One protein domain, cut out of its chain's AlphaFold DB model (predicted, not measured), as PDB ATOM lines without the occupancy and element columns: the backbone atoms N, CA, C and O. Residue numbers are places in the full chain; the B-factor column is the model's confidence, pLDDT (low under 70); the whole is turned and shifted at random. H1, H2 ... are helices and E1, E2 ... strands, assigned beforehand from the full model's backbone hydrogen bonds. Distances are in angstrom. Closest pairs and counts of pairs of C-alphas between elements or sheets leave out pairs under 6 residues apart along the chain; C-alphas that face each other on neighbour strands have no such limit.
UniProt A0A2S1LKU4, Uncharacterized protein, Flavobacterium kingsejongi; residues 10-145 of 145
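This is residues 10 to 145 of the 145 residues of an uncharacterized protein of Flavobacterium kingsejongi (UniProt A0A2S1LKU4). Two lobes lie end to end: one is a strongly twisted five-stranded sheet with the short helix H2 on it and the small hairpin E6 and E7 at its far end; the other is a two-stranded ribbon, E1 and E9, with H3 and H4 side by side over one face and H1 near H3. The lobes are joined where E1 runs on into E2 and where E8 leads to H3. The printed part has 136 residues, with four named helices and nine named strands in the order H1 E1 E2 E3 H2 E4 E5 E6 E7 E8 H3 E9 H4. The large sheet, E3 E2 E8 E5 E4, is antiparallel, E1 and E9 are parallel, and the class is mixed, helices and strands. The whole is loose, with a radius of gyration of the C-alphas of 18.4 A, and elongated, spanning 54 by 30 by 20 A.

Find C-alpha 10 at (168.712, 191.874, 241.741), where H1 begins and runs to residue 16. Next come E1, residues 28 to 31, E2, 34 to 39, 16.6 A long, and E3, 45 to 49, 13.4 A. H2 is residues 53 to 57, E4 63 to 67, E5 70 to 73, E6 77 to 79 and E7 82 to 84. E8, 89 to 94, covers 16.4 A, and H3, 97 to 108, also 16.4 A. After E9, 118 to 121, H4 runs 16.0 A from residue 133 to C-alpha 143 at (173.020, 211.482, 241.516).

Begin with inner strands E2 and E8, antiparallel at 163 degrees, with N 37 and O 91 at 2.8 A. E3 is an edge strand; its N 46 is 2.8 A from O 38 of E2. E8 and E5 have N 71 and O 90 at 2.8 A, and E4, the other edge, has N 64 2.9 A from O 72. H2 is on this sheet at a height of 7.5 A. In the hairpin E6 and E7, N 79 is 2.9 A from O 82. E1 runs on into E2 at 52 degrees; beside E1, parallel E9 has N 119 2.8 A from O 28. H3 and H4 touch at a shallow tilt of 24 degrees, the closest C-alphas being Lys 108 and Phe 143, 6.3 A. H1 is close to but not clearly touching H3, with C-alphas 13 and 106 at 7.5 A. In H2 and H3 every O i to N i+4 pair is within hydrogen-bond range; H4 has 6 of 7, and H1 1 of 3 beside 2 of 4 O i to N i+3 pairs.

Look to Pro 23 and Lys 75 for the C-alphas farthest apart, 55.3 A. The printed part has no cut; the links H1 to E1 and E9 to H4 are long. The mean pLDDT of the printed part is 86.7, and residues 114, 123 to 130 and 145 are under 70.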
ATOM      1  N   THR A  10     168.599 192.821 242.864       81.06
ATOM      2  CA  THR A  10     168.712 191.874 241.741       81.06
ATOM      3  C   THR A  10     167.396 191.640 241.000       81.06
ATOM      4  O   THR A  10     167.400 191.404 239.792       81.06
ATOM      5  N   GLU A  11     166.263 191.709 241.698       82.69
ATOM      6  CA  GLU A  11     164.940 191.611 241.082       82.69
ATOM      7  C   GLU A  11     164.538 192.950 240.467       82.69
ATOM      8  O   GLU A  11     164.084 192.975 239.326       82.69
ATOM      9  N   ALA A  12     164.791 194.063 241.164       80.12
ATOM     10  CA  ALA A  12     164.557 195.406 240.639       80.12
ATOM     11  C   ALA A  12     165.324 195.655 239.324       80.12
ATOM     12  O   ALA A  12     164.756 196.200 238.376       80.12
ATOM     13  N   ALA A  13     166.567 195.168 239.224       81.31
ATOM     14  CA  ALA A  13     167.419 195.276 238.039       81.31
ATOM     15  C   ALA A  13     166.753 194.765 236.746       81.31
ATOM     16  O   ALA A  13     166.981 195.312 235.668       81.31
ATOM     17  N   LYS A  14     165.880 193.753 236.848       83.31
ATOM     18  CA  LYS A  14     165.176 193.163 235.697       83.31
ATOM     19  C   LYS A  14     164.149 194.109 235.072       83.31
ATOM     20  O   LYS A  14     163.806 193.938 233.907       83.31
ATOM     21  N   TYR A  15     163.661 195.089 235.830       79.31
ATOM     22  CA  TYR A  15     162.597 196.004 235.406       79.31
ATOM     23  C   TYR A  15     163.114 197.376 234.971       79.31
ATOM     24  O   TYR A  15     162.381 198.130 234.340       79.31
ATOM     25  N   ILE A  16     164.367 197.706 235.289       81.44
ATOM     26  CA  ILE A  16     164.928 199.048 235.075       81.44
ATOM     27  C   ILE A  16     165.771 199.184 233.799       81.44
ATOM     28  O   ILE A  16     166.183 200.288 233.457       81.44
ATOM     29  N   GLY A  17     166.018 198.088 233.075       75.50
ATOM     30  CA  GLY A  17     166.885 198.085 231.888       75.50
ATOM     31  C   GLY A  17     166.368 198.904 230.697       75.50
ATOM     32  O   GLY A  17     167.158 199.291 229.845       75.50
ATOM     33  N   THR A  18     165.066 199.196 230.637       75.94
ATOM     34  CA  THR A  18     164.438 200.013 229.580       75.94
ATOM     35  C   THR A  18     164.151 201.450 230.021       75.94
ATOM     36  O   THR A  18     163.548 202.211 229.269       75.94
ATOM     37  N   MET A  19     164.574 201.861 231.227       77.50
ATOM     38  CA  MET A  19     164.272 203.209 231.732       77.50
ATOM     39  C   MET A  19     164.934 204.325 230.920       77.50
ATOM     40  O   MET A  19     164.405 205.430 230.888       77.50
ATOM     41  N   LYS A  20     166.030 204.035 230.207       75.38
ATOM     42  CA  LYS A  20     166.685 204.997 229.303       75.38
ATOM     43  C   LYS A  20     165.782 205.470 228.167       75.38
ATOM     44  O   LYS A  20     165.942 206.595 227.705       75.38
ATOM     45  N   ASP A  21     164.846 204.623 227.746       81.25
ATOM     46  CA  ASP A  21     163.915 204.906 226.652       81.25
ATOM     47  C   ASP A  21     162.613 205.550 227.157       81.25
ATOM     48  O   ASP A  21     161.689 205.806 226.380       81.25
ATOM     49  N   TYR A  22     162.502 205.794 228.468       81.00
ATOM     50  CA  TYR A  22     161.301 206.366 229.052       81.00
ATOM     51  C   TYR A  22     161.210 207.871 228.730       81.00
ATOM     52  O   TYR A  22     162.125 208.629 229.043       81.00
ATOM     53  N   PRO A  23     160.110 208.348 228.118       78.88
ATOM     54  CA  PRO A  23     160.052 209.681 227.509       78.88
ATOM     55  C   PRO A  23     159.851 210.835 228.504       78.88
ATOM     56  O   PRO A  23     159.777 211.989 228.085       78.88
ATOM     57  N   LYS A  24     159.684 210.548 229.798       81.94
ATOM     58  CA  LYS A  24     159.448 211.560 230.832       81.94
ATOM     59  C   LYS A  24     160.547 211.518 231.889       81.94
ATOM     60  O   LYS A  24     161.039 210.429 232.176       81.94
ATOM     61  N   PRO A  25     160.860 212.659 232.520       81.88
ATOM     62  CA  PRO A  25     161.708 212.661 233.699       81.88
ATOM     63  C   PRO A  25     161.121 211.779 234.808       81.88
ATOM     64  O   PRO A  25     159.899 211.723 234.976       81.88
ATOM     65  N   LEU A  26     161.992 211.079 235.531       84.12
ATOM     66  CA  LEU A  26     161.633 210.168 236.616       84.12
ATOM     67  C   LEU A  26     162.228 210.645 237.936       84.12
ATOM     68  O   LEU A  26     163.429 210.884 238.012       84.12
ATOM     69  N   ASP A  27     161.418 210.673 238.984       85.81
ATOM     70  CA  ASP A  27     161.903 210.876 240.348       85.81
ATOM     71  C   ASP A  27     162.261 209.536 240.992       85.81
ATOM     72  O   ASP A  27     161.697 208.484 240.668       85.81
ATOM     73  N   ILE A  28     163.212 209.563 241.921       85.75
ATOM     74  CA  ILE A  28     163.710 208.364 242.592       85.75
ATOM     75  C   ILE A  28     163.153 208.303 244.004       85.75
ATOM     76  O   ILE A  28     163.403 209.191 244.811       85.75
ATOM     77  N   ALA A  29     162.489 207.200 244.342       86.50
ATOM     78  CA  ALA A  29     162.068 206.914 245.708       86.50
ATOM     79  C   ALA A  29     162.988 205.866 246.359       86.50
ATOM     80  O   ALA A  29     162.980 204.701 245.958       86.50
ATOM     81  N   LEU A  30     163.751 206.256 247.385       86.69
ATOM     82  CA  LEU A  30     164.630 205.360 248.146       86.69
ATOM     83  C   LEU A  30     164.037 205.022 249.533       86.69
ATOM     84  O   LEU A  30     163.699 205.935 250.293       86.69
ATOM     85  N   PRO A  31     163.926 203.727 249.897       86.25
ATOM     86  CA  PRO A  31     163.377 203.307 251.185       86.25
ATOM     87  C   PRO A  31     164.376 203.451 252.337       86.25
ATOM     88  O   PRO A  31     165.447 202.855 252.320       86.25
ATOM     89  N   LEU A  32     163.972 204.130 253.404       85.81
ATOM     90  CA  LEU A  32     164.700 204.244 254.671       85.81
ATOM     91  C   LEU A  32     163.908 203.593 255.818       85.81
ATOM     92  O   LEU A  32     163.679 204.204 256.864       85.81
ATOM     93  N   PHE A  33     163.411 202.370 255.614       85.50
ATOM     94  CA  PHE A  33     162.571 201.691 256.602       85.50
ATOM     95  C   PHE A  33     163.287 200.554 257.333       85.50
ATOM     96  O   PHE A  33     164.244 199.940 256.861       85.50
ATOM     97  N   SER A  34     162.747 200.256 258.508       88.38
ATOM     98  CA  SER A  34     162.993 199.034 259.259       88.38
ATOM     99  C   SER A  34     161.716 198.704 260.026       88.38
ATOM    100  O   SER A  34     161.084 199.601 260.591       88.38
ATOM    101  N   TRP A  35     161.307 197.439 260.020       90.94
ATOM    102  CA  TRP A  35     160.174 196.954 260.799       90.94
ATOM    103  C   TRP A  35     160.318 195.473 261.149       90.94
ATOM    104  O   TRP A  35     161.049 194.715 260.513       90.94
ATOM    105  N   ALA A  36     159.546 195.050 262.141       94.00
ATOM    106  CA  ALA A  36     159.304 193.656 262.463       94.00
ATOM    107  C   ALA A  36     157.869 193.270 262.110       94.00
ATOM    108  O   ALA A  36     156.910 193.923 262.522       94.00
ATOM    109  N   ILE A  37     157.731 192.153 261.407       95.44
ATOM    110  CA  ILE A  37     156.475 191.441 261.210       95.44
ATOM    111  C   ILE A  37     156.386 190.400 262.315       95.44
ATOM    112  O   ILE A  37     157.153 189.439 262.342       95.44
ATOM    113  N   VAL A  38     155.450 190.594 263.234       96.69
ATOM    114  CA  VAL A  38     155.216 189.694 264.357       96.69
ATOM    115  C   VAL A  38     154.020 188.819 264.051       96.69
ATOM    116  O   VAL A  38     152.925 189.329 263.812       96.69
ATOM    117  N   GLN A  39     154.206 187.507 264.111       96.75
ATOM    118  CA  GLN A  39     153.154 186.521 263.937       96.75
ATOM    119  C   GLN A  39     152.964 185.715 265.221       96.75
ATOM    120  O   GLN A  39     153.916 185.186 265.793       96.75
ATOM    121  N   ASN A  40     151.718 185.603 265.676       94.56
ATOM    122  CA  ASN A  40     151.391 184.718 266.791       94.56
ATOM    123  C   ASN A  40     151.178 183.259 266.319       94.56
ATOM    124  O   ASN A  40     150.960 183.030 265.128       94.56
ATOM    125  N   PRO A  41     151.138 182.269 267.233       92.44
ATOM    126  CA  PRO A  41     150.893 180.863 266.880       92.44
ATOM    127  C   PRO A  41     149.558 180.588 266.167       92.44
ATOM    128  O   PRO A  41     149.389 179.542 265.551       92.44
ATOM    129  N   PHE A  42     148.607 181.523 266.227       93.00
ATOM    130  CA  PHE A  42     147.313 181.447 265.538       93.00
ATOM    131  C   PHE A  42     147.331 182.126 264.158       93.00
ATOM    132  O   PHE A  42     146.278 182.323 263.553       93.00
ATOM    133  N   GLY A  43     148.501 182.549 263.677       89.75
ATOM    134  CA  GLY A  43     148.687 183.155 262.364       89.75
ATOM    135  C   GLY A  43     148.323 184.639 262.257       89.75
ATOM    136  O   GLY A  43     148.413 185.192 261.162       89.75
ATOM    137  N   LYS A  44     147.944 185.317 263.349       93.38
ATOM    138  CA  LYS A  44     147.669 186.766 263.328       93.38
ATOM    139  C   LYS A  44     148.972 187.550 263.241       93.38
ATOM    140  O   LYS A  44     149.887 187.292 264.020       93.38
ATOM    141  N   ILE A  45     149.002 188.534 262.346       94.56
ATOM    142  CA  ILE A  45     150.178 189.352 262.044       94.56
ATOM    143  C   ILE A  45     150.004 190.777 262.588       94.56
ATOM    144  O   ILE A  45     148.910 191.341 262.532       94.56
ATOM    145  N   LYS A  46     151.091 191.362 263.096       92.62
ATOM    146  CA  LYS A  46     151.226 192.782 263.442       92.62
ATOM    147  C   LYS A  46     152.568 193.329 262.950       92.62
ATOM    148  O   LYS A  46     153.512 192.565 262.783       92.62
ATOM    149  N   LEU A  47     152.647 194.645 262.759       92.44
ATOM    150  CA  LEU A  47     153.880 195.354 262.413       92.44
ATOM    151  C   LEU A  47     154.376 196.180 263.602       92.44
ATOM    152  O   LEU A  47     153.576 196.826 264.282       92.44
ATOM    153  N   ILE A  48     155.686 196.166 263.828       91.56
ATOM    154  CA  ILE A  48     156.385 197.045 264.767       91.56
ATOM    155  C   ILE A  48     157.437 197.822 263.980       91.56
ATOM    156  O   ILE A  48     158.360 197.223 263.432       91.56
ATOM    157  N   ASN A  49     157.325 199.145 263.935       89.62
ATOM    158  CA  ASN A  49     158.296 199.983 263.233       89.62
ATOM    159  C   ASN A  49     159.610 200.091 264.025       89.62
ATOM    160  O   ASN A  49     159.612 200.096 265.256       89.62
ATOM    161  N   GLY A  50     160.725 200.159 263.302       88.00
ATOM    162  CA  GLY A  50     162.048 200.460 263.849       88.00
ATOM    163  C   GLY A  50     162.782 199.308 264.497       88.00
ATOM    164  O   GLY A  50     163.787 199.541 265.166       88.00
ATOM    165  N   VAL A  51     162.279 198.087 264.327       91.44
ATOM    166  CA  VAL A  51     162.950 196.879 264.801       91.44
ATOM    167  C   VAL A  51     163.998 196.450 263.780       91.44
ATOM    168  O   VAL A  51     163.693 196.288 262.596       91.44
ATOM    169  N   ARG A  52     165.231 196.257 264.250       91.50
ATOM    170  CA  ARG A  52     166.395 195.857 263.443       91.50
ATOM    171  C   ARG A  52     166.950 194.522 263.913       91.50
ATOM    172  O   ARG A  52     166.756 194.144 265.068       91.50
ATOM    173  N   ASN A  53     167.704 193.840 263.053       94.44
ATOM    174  CA  ASN A  53     168.322 192.564 263.406       94.44
ATOM    175  C   ASN A  53     169.258 192.712 264.603       94.44
ATOM    176  O   ASN A  53     169.174 191.922 265.536       94.44
ATOM    177  N   ALA A  54     170.074 193.768 264.619       92.88
ATOM    178  CA  ALA A  54     170.992 194.047 265.721       92.88
ATOM    179  C   ALA A  54     170.285 194.141 267.088       92.88
ATOM    180  O   ALA A  54     170.821 193.665 268.082       92.88
ATOM    181  N   GLU A  55     169.071 194.703 267.158       93.31
ATOM    182  CA  GLU A  55     168.311 194.806 268.415       93.31
ATOM    183  C   GLU A  55     167.934 193.421 268.959       93.31
ATOM    184  O   GLU A  55     168.065 193.172 270.156       93.31
ATOM    185  N   LEU A  56     167.526 192.498 268.084       96.25
ATOM    186  CA  LEU A  56     167.140 191.141 268.479       96.25
ATOM    187  C   LEU A  56     168.368 190.266 268.757       96.25
ATOM    188  O   LEU A  56     168.399 189.545 269.751       96.25
ATOM    189  N   GLN A  57     169.414 190.380 267.937       95.50
ATOM    190  CA  GLN A  57     170.672 189.638 268.094       95.50
ATOM    191  C   GLN A  57     171.403 189.984 269.395       95.50
ATOM    192  O   GLN A  57     171.993 189.105 270.018       95.50
ATOM    193  N   ASN A  58     171.319 191.239 269.843       96.25
ATOM    194  CA  ASN A  58     171.919 191.683 271.102       96.25
ATOM    195  C   ASN A  58     171.143 191.222 272.352       96.25
ATOM    196  O   ASN A  58     171.593 191.472 273.467       96.25
ATOM    197  N   ASN A  59     169.995 190.553 272.190       96.56
ATOM    198  CA  ASN A  59     169.153 190.067 273.286       96.56
ATOM    199  C   ASN A  59     168.881 188.549 273.172       96.56
ATOM    200  O   ASN A  59     167.721 188.133 273.073       96.56
ATOM    201  N   PRO A  60     169.924 187.696 273.225       96.56
ATOM    202  CA  PRO A  60     169.786 186.248 273.030       96.56
ATOM    203  C   PRO A  60     168.936 185.555 274.109       96.56
ATOM    204  O   PRO A  60     168.395 184.478 273.881       96.56
ATOM    205  N   ASP A  61     168.757 186.179 275.276       97.25
ATOM    206  CA  ASP A  61     167.879 185.667 276.339       97.25
ATOM    207  C   ASP A  61     166.378 185.799 276.027       97.25
ATOM    208  O   ASP A  61     165.547 185.191 276.718       97.25
ATOM    209  N   LEU A  62     166.027 186.634 275.042       97.56
ATOM    210  CA  LEU A  62     164.656 186.942 274.631       97.56
ATOM    211  C   LEU A  62     164.323 186.398 273.244       97.56
ATOM    212  O   LEU A  62     163.149 186.119 272.985       97.56
ATOM    213  N   TYR A  63     165.324 186.245 272.377       98.12
ATOM    214  CA  TYR A  63     165.136 185.866 270.985       98.12
ATOM    215  C   TYR A  63     166.102 184.769 270.566       98.12
ATOM    216  O   TYR A  63     167.306 184.853 270.790       98.12
ATOM    217  N   GLU A  64     165.564 183.776 269.876       97.56
ATOM    218  CA  GLU A  64     166.331 182.706 269.261       97.56
ATOM    219  C   GLU A  64     166.292 182.863 267.738       97.56
ATOM    220  O   GLU A  64     165.197 182.892 267.171       97.56
ATOM    221  N   PRO A  65     167.444 182.992 267.060       96.81
ATOM    222  CA  PRO A  65     167.483 183.046 265.607       96.81
ATOM    223  C   PRO A  65     167.132 181.673 265.023       96.81
ATOM    224  O   PRO A  65     167.760 180.673 265.364       96.81
ATOM    225  N   GLU A  66     166.148 181.625 264.129       93.31
ATOM    226  CA  GLU A  66     165.791 180.392 263.411       93.31
ATOM    227  C   GLU A  66     166.387 180.373 262.001       93.31
ATOM    228  O   GLU A  66     166.978 179.383 261.577       93.31
ATOM    229  N   GLU A  67     166.265 181.488 261.283       91.88
ATOM    230  CA  GLU A  67     166.777 181.679 259.926       91.88
ATOM    231  C   GLU A  67     167.191 183.146 259.735       91.88
ATOM    232  O   GLU A  67     167.037 183.977 260.635       91.88
ATOM    233  N   GLN A  68     167.701 183.502 258.553       90.44
ATOM    234  CA  GLN A  68     168.080 184.882 258.253       90.44
ATOM    235  C   GLN A  68     166.900 185.842 258.474       90.44
ATOM    236  O   GLN A  68     165.880 185.763 257.793       90.44
ATOM    237  N   ASN A  69     167.080 186.784 259.400       93.69
ATOM    238  CA  ASN A  69     166.083 187.767 259.828       93.69
ATOM    239  C   ASN A  69     164.838 187.191 260.527       93.69
ATOM    240  O   ASN A  69     163.885 187.938 260.758       93.69
ATOM    241  N   PHE A  70     164.823 185.901 260.874       96.50
ATOM    242  CA  PHE A  70     163.727 185.256 261.595       96.50
ATOM    243  C   PHE A  70     164.138 184.900 263.018       96.50
ATOM    244  O   PHE A  70     165.168 184.267 263.244       96.50
ATOM    245  N   TYR A  71     163.279 185.260 263.966       97.81
ATOM    246  CA  TYR A  71     163.511 185.056 265.387       97.81
ATOM    247  C   TYR A  71     162.270 184.495 266.066       97.81
ATOM    248  O   TYR A  71     161.147 184.934 265.805       97.81
ATOM    249  N   ARG A  72     162.483 183.576 266.998       97.88
ATOM    250  CA  ARG A  72     161.470 183.065 267.914       97.88
ATOM    251  C   ARG A  72     161.577 183.777 269.256       97.88
ATOM    252  O   ARG A  72     162.657 183.882 269.829       97.88
ATOM    253  N   VAL A  73     160.452 184.264 269.776       98.12
ATOM    254  CA  VAL A  73     160.386 184.889 271.104       98.12
ATOM    255  C   VAL A  73     160.445 183.810 272.182       98.12
ATOM    256  O   VAL A  73     159.582 182.936 272.239       98.12
ATOM    257  N   LEU A  74     161.429 183.899 273.074       98.12
ATOM    258  CA  LEU A  74     161.662 182.924 274.142       98.12
ATOM    259  C   LEU A  74     160.869 183.231 275.415       98.12
ATOM    260  O   LEU A  74     160.412 182.319 276.102       98.12
ATOM    261  N   LYS A  75     160.699 184.516 275.744       97.75
ATOM    262  CA  LYS A  75     160.060 184.972 276.989       97.75
ATOM    263  C   LYS A  75     159.111 186.139 276.718       97.75
ATOM    264  O   LYS A  75     159.425 186.960 275.856       97.75
ATOM    265  N   PRO A  76     157.983 186.263 277.441       97.69
ATOM    266  CA  PRO A  76     157.101 187.412 277.285       97.69
ATOM    267  C   PRO A  76     157.781 188.720 277.701       97.69
ATOM    268  O   PRO A  76     158.405 188.773 278.760       97.69
ATOM    269  N   HIS A  77     157.666 189.763 276.882       97.81
ATOM    270  CA  HIS A  77     158.245 191.086 277.141       97.81
ATOM    271  C   HIS A  77     157.639 192.145 276.198       97.81
ATOM    272  O   HIS A  77     156.856 191.825 275.301       97.81
ATOM    273  N   TYR A  78     158.013 193.413 276.390       96.75
ATOM    274  CA  TYR A  78     157.675 194.500 275.469       96.75
ATOM    275  C   TYR A  78     158.798 194.751 274.459       96.75
ATOM    276  O   TYR A  78     159.943 194.947 274.856       96.75
ATOM    277  N   LEU A  79     158.449 194.854 273.177       95.19
ATOM    278  CA  LEU A  79     159.323 195.341 272.108       95.19
ATOM    279  C   LEU A  79     158.700 196.601 271.502       95.19
ATOM    280  O   LEU A  79     157.599 196.537 270.955       95.19
ATOM    281  N   LYS A  80     159.370 197.755 271.639       90.69
ATOM    282  CA  LYS A  80     158.899 199.070 271.141       90.69
ATOM    283  C   LYS A  80     157.426 199.367 271.502       90.69
ATOM    284  O   LYS A  80     156.647 199.841 270.682       90.69
ATOM    285  N   GLY A  81     157.022 199.034 272.732       90.75
ATOM    286  CA  GLY A  81     155.653 199.239 273.228       90.75
ATOM    287  C   GLY A  81     154.633 198.160 272.832       90.75
ATOM    288  O   GLY A  81     153.502 198.197 273.313       90.75
ATOM    289  N   MET A  82     155.008 197.161 272.025       92.94
ATOM    290  CA  MET A  82     154.163 196.001 271.725       92.94
ATOM    291  C   MET A  82     154.464 194.841 272.676       92.94
ATOM    292  O   MET A  82     155.614 194.440 272.827       92.94
ATOM    293  N   TRP A  83     153.425 194.272 273.291       96.00
ATOM    294  CA  TRP A  83     153.557 193.053 274.092       96.00
ATOM    295  C   TRP A  83     153.733 191.821 273.200       96.00
ATOM    296  O   TRP A  83     152.911 191.572 272.310       96.00
ATOM    297  N   LEU A  84     154.769 191.035 273.480       97.38
ATOM    298  CA  LEU A  84     155.093 189.785 272.804       97.38
ATOM    299  C   LEU A  84     155.000 188.629 273.796       97.38
ATOM    300  O   LEU A  84     155.509 188.734 274.908       97.38
ATOM    301  N   ASN A  85     154.373 187.523 273.397       97.44
ATOM    302  CA  ASN A  85     154.385 186.286 274.179       97.44
ATOM    303  C   ASN A  85     155.463 185.332 273.654       97.44
ATOM    304  O   ASN A  85     155.837 185.389 272.483       97.44
ATOM    305  N   ALA A  86     155.905 184.413 274.515       97.50
ATOM    306  CA  ALA A  86     156.761 183.307 274.101       97.50
ATOM    307  C   ALA A  86     156.107 182.490 272.969       97.50
ATOM    308  O   ALA A  86     154.888 182.299 272.943       97.50
ATOM    309  N   GLY A  87     156.927 182.032 272.025       96.31
ATOM    310  CA  GLY A  87     156.502 181.305 270.830       96.31
ATOM    311  C   GLY A  87     155.995 182.186 269.684       96.31
ATOM    312  O   GLY A  87     155.588 181.654 268.657       96.31
ATOM    313  N   PHE A  88     155.993 183.517 269.824       97.62
ATOM    314  CA  PHE A  88     155.742 184.404 268.684       97.62
ATOM    315  C   PHE A  88     156.936 184.372 267.729       97.62
ATOM    316  O   PHE A  88     158.082 184.289 268.167       97.62
ATOM    317  N   MET A  89     156.651 184.487 266.435       97.75
ATOM    318  CA  MET A  89     157.665 184.604 265.393       97.75
ATOM    319  C   MET A  89     157.816 186.057 264.979       97.75
ATOM    320  O   MET A  89     156.826 186.762 264.782       97.75
ATOM    321  N   ILE A  90     159.056 186.496 264.823       97.44
ATOM    322  CA  ILE A  90     159.405 187.823 264.341       97.44
ATOM    323  C   ILE A  90     160.207 187.662 263.061       97.44
ATOM    324  O   ILE A  90     161.226 186.977 263.051       97.44
ATOM    325  N   LYS A  91     159.771 188.330 261.997       96.44
ATOM    326  CA  LYS A  91     160.588 188.558 260.811       96.44
ATOM    327  C   LYS A  91     160.997 190.022 260.760       96.44
ATOM    328  O   LYS A  91     160.126 190.888 260.704       96.44
ATOM    329  N   VAL A  92     162.293 190.297 260.741       94.56
ATOM    330  CA  VAL A  92     162.823 191.649 260.550       94.56
ATOM    331  C   VAL A  92     162.986 191.938 259.060       94.56
ATOM    332  O   VAL A  92     163.488 191.113 258.297       94.56
ATOM    333  N   GLU A  93     162.564 193.122 258.636       90.81
ATOM    334  CA  GLU A  93     162.888 193.671 257.323       90.81
ATOM    335  C   GLU A  93     163.453 195.071 257.516       90.81
ATOM    336  O   GLU A  93     162.805 195.952 258.080       90.81
ATOM    337  N   GLU A  94     164.684 195.269 257.066       88.62
ATOM    338  CA  GLU A  94     165.396 196.533 257.176       88.62
ATOM    339  C   GLU A  94     166.197 196.799 255.912       88.62
ATOM    340  O   GLU A  94     166.599 195.869 255.209       88.62
ATOM    341  N   VAL A  95     166.423 198.079 255.631       87.69
ATOM    342  CA  VAL A  95     167.273 198.502 254.525       87.69
ATOM    343  C   VAL A  95     168.662 198.851 255.050       87.69
ATOM    344  O   VAL A  95     168.835 199.752 255.879       87.69
ATOM    345  N   GLU A  96     169.665 198.134 254.551       85.25
ATOM    346  CA  GLU A  96     171.069 198.402 254.845       85.25
ATOM    347  C   GLU A  96     171.615 199.532 253.965       85.25
ATOM    348  O   GLU A  96     171.222 199.705 252.809       85.25
ATOM    349  N   GLN A  97     172.573 200.293 254.500       83.44
ATOM    350  CA  GLN A  97     173.213 201.390 253.772       83.44
ATOM    351  C   GLN A  97     173.892 200.907 252.483       83.44
ATOM    352  O   GLN A  97     173.780 201.567 251.452       83.44
ATOM    353  N   ALA A  98     174.552 199.747 252.521       85.94
ATOM    354  CA  ALA A  98     175.193 199.163 251.345       85.94
ATOM    355  C   ALA A  98     174.168 198.841 250.244       85.94
ATOM    356  O   ALA A  98     174.381 199.179 249.082       85.94
ATOM    357  N   THR A  99     173.014 198.273 250.614       86.69
ATOM    358  CA  THR A  99     171.911 197.996 249.680       86.69
ATOM    359  C   THR A  99     171.352 199.279 249.063       86.69
ATOM    360  O   THR A  99     171.053 199.299 247.870       86.69
ATOM    361  N   LEU A 100     171.246 200.363 249.842       85.88
ATOM    362  CA  LEU A 100     170.835 201.679 249.336       85.88
ATOM    363  C   LEU A 100     171.835 202.267 248.346       85.88
ATOM    364  O   LEU A 100     171.431 202.799 247.314       85.88
ATOM    365  N   GLN A 101     173.128 202.168 248.647       86.19
ATOM    366  CA  GLN A 101     174.185 202.646 247.758       86.19
ATOM    367  C   GLN A 101     174.202 201.865 246.440       86.19
ATOM    368  O   GLN A 101     174.265 202.471 245.372       86.19
ATOM    369  N   GLU A 102     174.080 200.538 246.497       87.38
ATOM    370  CA  GLU A 102     173.982 199.687 245.308       87.38
ATOM    371  C   GLU A 102     172.745 200.039 244.464       87.38
ATOM    372  O   GLU A 102     172.844 200.195 243.242       87.38
ATOM    373  N   ALA A 103     171.587 200.224 245.105       86.69
ATOM    374  CA  ALA A 103     170.364 200.642 244.428       86.69
ATOM    375  C   ALA A 103     170.557 201.998 243.732       86.69
ATOM    376  O   ALA A 103     170.221 202.144 242.556       86.69
ATOM    377  N   ALA A 104     171.161 202.968 244.425       86.81
ATOM    378  CA  ALA A 104     171.419 204.294 243.880       86.81
ATOM    379  C   ALA A 104     172.345 204.252 242.654       86.81
ATOM    380  O   ALA A 104     172.037 204.856 241.626       86.81
ATOM    381  N   GLN A 105     173.436 203.486 242.721       87.12
ATOM    382  CA  GLN A 105     174.361 203.308 241.598       87.12
ATOM    383  C   GLN A 105     173.690 202.631 240.400       87.12
ATOM    384  O   GLN A 105     173.882 203.048 239.255       87.12
ATOM    385  N   THR A 106     172.873 201.610 240.661       86.06
ATOM    386  CA  THR A 106     172.168 200.872 239.611       86.06
ATOM    387  C   THR A 106     171.162 201.775 238.898       86.06
ATOM    388  O   THR A 106     171.111 201.787 237.668       86.06
ATOM    389  N   LEU A 107     170.400 202.574 239.651       85.81
ATOM    390  CA  LEU A 107     169.450 203.536 239.095       85.81
ATOM    391  C   LEU A 107     170.160 204.624 238.294       85.81
ATOM    392  O   LEU A 107     169.772 204.883 237.158       85.81
ATOM    393  N   LYS A 108     171.247 205.198 238.826       84.00
ATOM    394  CA  LYS A 108     172.050 206.207 238.122       84.00
ATOM    395  C   LYS A 108     172.474 205.734 236.731       84.00
ATOM    396  O   LYS A 108     172.339 206.473 235.766       84.00
ATOM    397  N   ALA A 109     172.940 204.492 236.606       84.31
ATOM    398  CA  ALA A 109     173.388 203.940 235.326       84.31
ATOM    399  C   ALA A 109     172.272 203.821 234.265       84.31
ATOM    400  O   ALA A 109     172.569 203.680 233.071       84.31
ATOM    401  N   GLN A 110     171.004 203.845 234.691       82.56
ATOM    402  CA  GLN A 110     169.822 203.720 233.834       82.56
ATOM    403  C   GLN A 110     169.096 205.044 233.588       82.56
ATOM    404  O   GLN A 110     168.268 205.112 232.684       82.56
ATOM    405  N   LEU A 111     169.400 206.090 234.352       81.50
ATOM    406  CA  LEU A 111     168.787 207.402 234.183       81.50
ATOM    407  C   LEU A 111     169.565 208.217 233.151       81.50
ATOM    408  O   LEU A 111     170.791 208.288 233.189       81.50
ATOM    409  N   ASN A 112     168.840 208.827 232.217       74.56
ATOM    410  CA  ASN A 112     169.397 209.687 231.176       74.56
ATOM    411  C   ASN A 112     168.708 211.060 231.216       74.56
ATOM    412  O   ASN A 112     167.975 211.426 230.300       74.56
ATOM    413  N   GLN A 113     168.867 211.773 232.332       76.94
ATOM    414  CA  GLN A 113     168.223 213.066 232.581       76.94
ATOM    415  C   GLN A 113     169.132 213.990 233.399       76.94
ATOM    416  O   GLN A 113     169.936 213.514 234.198       76.94
ATOM    417  N   GLU A 114     168.987 215.305 233.212       69.81
ATOM    418  CA  GLU A 114     169.840 216.319 233.854       69.81
ATOM    419  C   GLU A 114     169.461 216.609 235.315       69.81
ATOM    420  O   GLU A 114     170.313 216.990 236.113       69.81
ATOM    421  N   SER A 115     168.191 216.425 235.682       73.00
ATOM    422  CA  SER A 115     167.686 216.675 237.034       73.00
ATOM    423  C   SER A 115     166.809 215.523 237.502       73.00
ATOM    424  O   SER A 115     165.952 215.062 236.750       73.00
ATOM    425  N   THR A 116     166.998 215.094 238.747       79.56
ATOM    426  CA  THR A 116     166.215 214.021 239.369       79.56
ATOM    427  C   THR A 116     165.852 214.425 240.791       79.56
ATOM    428  O   THR A 116     166.755 214.725 241.575       79.56
ATOM    429  N   GLU A 117     164.566 214.434 241.142       83.62
ATOM    430  CA  GLU A 117     164.166 214.574 242.542       83.62
ATOM    431  C   GLU A 117     164.370 213.238 243.266       83.62
ATOM    432  O   GLU A 117     164.114 212.162 242.719       83.62
ATOM    433  N   ILE A 118     164.870 213.298 244.502       84.12
ATOM    434  CA  ILE A 118     165.105 212.114 245.331       84.12
ATOM    435  C   ILE A 118     164.210 212.201 246.559       84.12
ATOM    436  O   ILE A 118     164.347 213.096 247.392       84.12
ATOM    437  N   ILE A 119     163.320 211.225 246.681       85.94
ATOM    438  CA  ILE A 119     162.357 211.085 247.762       85.94
ATOM    439  C   ILE A 119     162.827 209.953 248.669       85.94
ATOM    440  O   ILE A 119     162.837 208.783 248.287       85.94
ATOM    441  N   PHE A 120     163.183 210.285 249.904       83.44
ATOM    442  CA  PHE A 120     163.406 209.281 250.938       83.44
ATOM    443  C   PHE A 120     162.098 209.016 251.677       83.44
ATOM    444  O   PHE A 120     161.485 209.946 252.199       83.44
ATOM    445  N   TYR A 121     161.670 207.756 251.747       81.88
ATOM    446  CA  TYR A 121     160.443 207.382 252.453       81.88
ATOM    447  C   TYR A 121     160.717 206.376 253.563       81.88
ATOM    448  O   TYR A 121     161.547 205.480 253.443       81.88
ATOM    449  N   HIS A 122     159.987 206.512 254.661       77.44
ATOM    450  CA  HIS A 122     160.137 205.692 255.853       77.44
ATOM    451  C   HIS A 122     158.776 205.554 256.544       77.44
ATOM    452  O   HIS A 122     157.885 206.379 256.350       77.44
ATOM    453  N   LEU A 123     158.617 204.515 257.363       64.00
ATOM    454  CA  LEU A 123     157.417 204.303 258.186       64.00
ATOM    455  C   LEU A 123     157.679 204.537 259.684       64.00
ATOM    456  O   LEU A 123     156.870 204.154 260.525       64.00
ATOM    457  N   ASP A 124     158.816 205.140 260.034       68.06
ATOM    458  CA  ASP A 124     159.274 205.262 261.421       68.06
ATOM    459  C   ASP A 124     159.442 206.708 261.892       68.06
ATOM    460  O   ASP A 124     159.946 207.545 261.163       68.06
ATOM    461  N   TYR A 125     159.095 207.007 263.133       62.09
ATOM    462  CA  TYR A 125     159.218 208.340 263.704       62.09
ATOM    463  C   TYR A 125     160.672 208.843 263.871       62.09
ATOM    464  O   TYR A 125     160.891 210.050 263.825       62.09
ATOM    465  N   ASP A 126     161.673 207.963 264.033       67.88
ATOM    466  CA  ASP A 126     163.022 208.368 264.482       67.88
ATOM    467  C   ASP A 126     164.114 208.252 263.395       67.88
ATOM    468  O   ASP A 126     165.040 207.442 263.476       67.88
ATOM    469  N   LEU A 127     163.979 209.045 262.327       66.69
ATOM    470  CA  LEU A 127     164.901 209.070 261.179       66.69
ATOM    471  C   LEU A 127     166.295 209.629 261.508       66.69
ATOM    472  O   LEU A 127     167.297 209.103 261.025       66.69
ATOM    473  N   GLN A 128     166.357 210.706 262.299       64.75
ATOM    474  CA  GLN A 128     167.562 211.541 262.433       64.75
ATOM    475  C   GLN A 128     168.734 210.807 263.092       64.75
ATOM    476  O   GLN A 128     169.884 211.043 262.733       64.75
ATOM    477  N   GLN A 129     168.458 209.890 264.024       68.00
ATOM    478  CA  GLN A 129     169.505 209.076 264.648       68.00
ATOM    479  C   GLN A 129     170.027 207.968 263.724       68.00
ATOM    480  O   GLN A 129     171.130 207.467 263.922       68.00
ATOM    481  N   ARG A 130     169.227 207.546 262.739       68.69
ATOM    482  CA  ARG A 130     169.473 206.325 261.954       68.69
ATOM    483  C   ARG A 130     170.120 206.601 260.615       68.69
ATOM    484  O   ARG A 130     170.935 205.807 260.160       68.69
ATOM    485  N   TYR A 131     169.736 207.710 259.999       74.56
ATOM    486  CA  TYR A 131     170.325 208.197 258.765       74.56
ATOM    487  C   TYR A 131     170.839 209.608 259.028       74.56
ATOM    488  O   TYR A 131     170.129 210.581 258.758       74.56
ATOM    489  N   PRO A 132     172.043 209.729 259.615       79.50
ATOM    490  CA  PRO A 132     172.646 211.028 259.816       79.50
ATOM    491  C   PRO A 132     172.876 211.726 258.467       79.50
ATOM    492  O   PRO A 132     172.913 211.108 257.397       79.50
ATOM    493  N   ALA A 133     172.942 213.056 258.522       81.31
ATOM    494  CA  ALA A 133     172.906 213.907 257.335       81.31
ATOM    495  C   ALA A 133     174.042 213.609 256.343       81.31
ATOM    496  O   ALA A 133     173.869 213.797 255.143       81.31
ATOM    497  N   ASP A 134     175.178 213.109 256.822       82.94
ATOM    498  CA  ASP A 134     176.313 212.682 256.009       82.94
ATOM    499  C   ASP A 134     175.968 211.494 255.099       82.94
ATOM    500  O   ASP A 134     176.298 211.530 253.915       82.94
ATOM    501  N   ILE A 135     175.246 210.485 255.601       82.62
ATOM    502  CA  ILE A 135     174.795 209.339 254.792       82.62
ATOM    503  C   ILE A 135     173.824 209.807 253.709       82.62
ATOM    504  O   ILE A 135     173.950 209.419 252.545       82.62
ATOM    505  N   ILE A 136     172.870 210.665 254.076       84.12
ATOM    506  CA  ILE A 136     171.915 211.232 253.120       84.12
ATOM    507  C   ILE A 136     172.655 212.048 252.056       84.12
ATOM    508  O   ILE A 136     172.410 211.868 250.865       84.12
ATOM    509  N   GLN A 137     173.620 212.876 252.457       84.62
ATOM    510  CA  GLN A 137     174.414 213.675 251.527       84.62
ATOM    511  C   GLN A 137     175.248 212.800 250.582       84.62
ATOM    512  O   GLN A 137     175.326 213.097 249.391       84.62
ATOM    513  N   GLN A 138     175.837 211.705 251.069       85.75
ATOM    514  CA  GLN A 138     176.554 210.742 250.226       85.75
ATOM    515  C   GLN A 138     175.635 210.114 249.166       85.75
ATOM    516  O   GLN A 138     176.030 209.990 248.004       85.75
ATOM    517  N   LEU A 139     174.402 209.752 249.539       84.50
ATOM    518  CA  LEU A 139     173.412 209.223 248.597       84.50
ATOM    519  C   LEU A 139     172.999 210.277 247.563       84.50
ATOM    520  O   LEU A 139     173.006 209.983 246.372       84.50
ATOM    521  N   LEU A 140     172.723 211.514 247.985       84.62
ATOM    522  CA  LEU A 140     172.393 212.616 247.070       84.62
ATOM    523  C   LEU A 140     173.530 212.895 246.074       84.62
ATOM    524  O   LEU A 140     173.293 213.021 244.873       84.62
ATOM    525  N   ASN A 141     174.779 212.905 246.545       85.62
ATOM    526  CA  ASN A 141     175.957 213.132 245.703       85.62
ATOM    527  C   ASN A 141     176.139 212.051 244.626       85.62
ATOM    528  O   ASN A 141     176.753 212.316 243.591       85.62
ATOM    529  N   THR A 142     175.584 210.851 244.836       83.06
ATOM    530  CA  THR A 142     175.608 209.785 243.825       83.06
ATOM    531  C   THR A 142     174.883 210.229 242.555       83.06
ATOM    532  O   THR A 142     175.348 209.904 241.471       83.06
ATOM    533  N   PHE A 143     173.818 211.024 242.659       79.69
ATOM    534  CA  PHE A 143     173.020 211.482 241.516       79.69
ATOM    535  C   PHE A 143     173.385 212.882 241.008       79.69
ATOM    536  O   PHE A 143     172.944 213.266 239.933       79.69
ATOM    537  N   ALA A 144     174.188 213.639 241.757       71.19
ATOM    538  CA  ALA A 144     174.584 215.008 241.409       71.19
ATOM    539  C   ALA A 144     175.787 215.101 240.442       71.19
ATOM    540  O   ALA A 144     176.273 216.197 240.172       71.19
ATOM    541  N   SER A 145     176.306 213.963 239.972       55.19
ATOM    542  CA  SER A 145     177.505 213.834 239.124       55.19
ATOM    543  C   SER A 145     177.222 212.999 237.890       55.19
ATOM    544  O   SER A 145     177.922 213.193 236.879       55.19
TER     545      SER A 145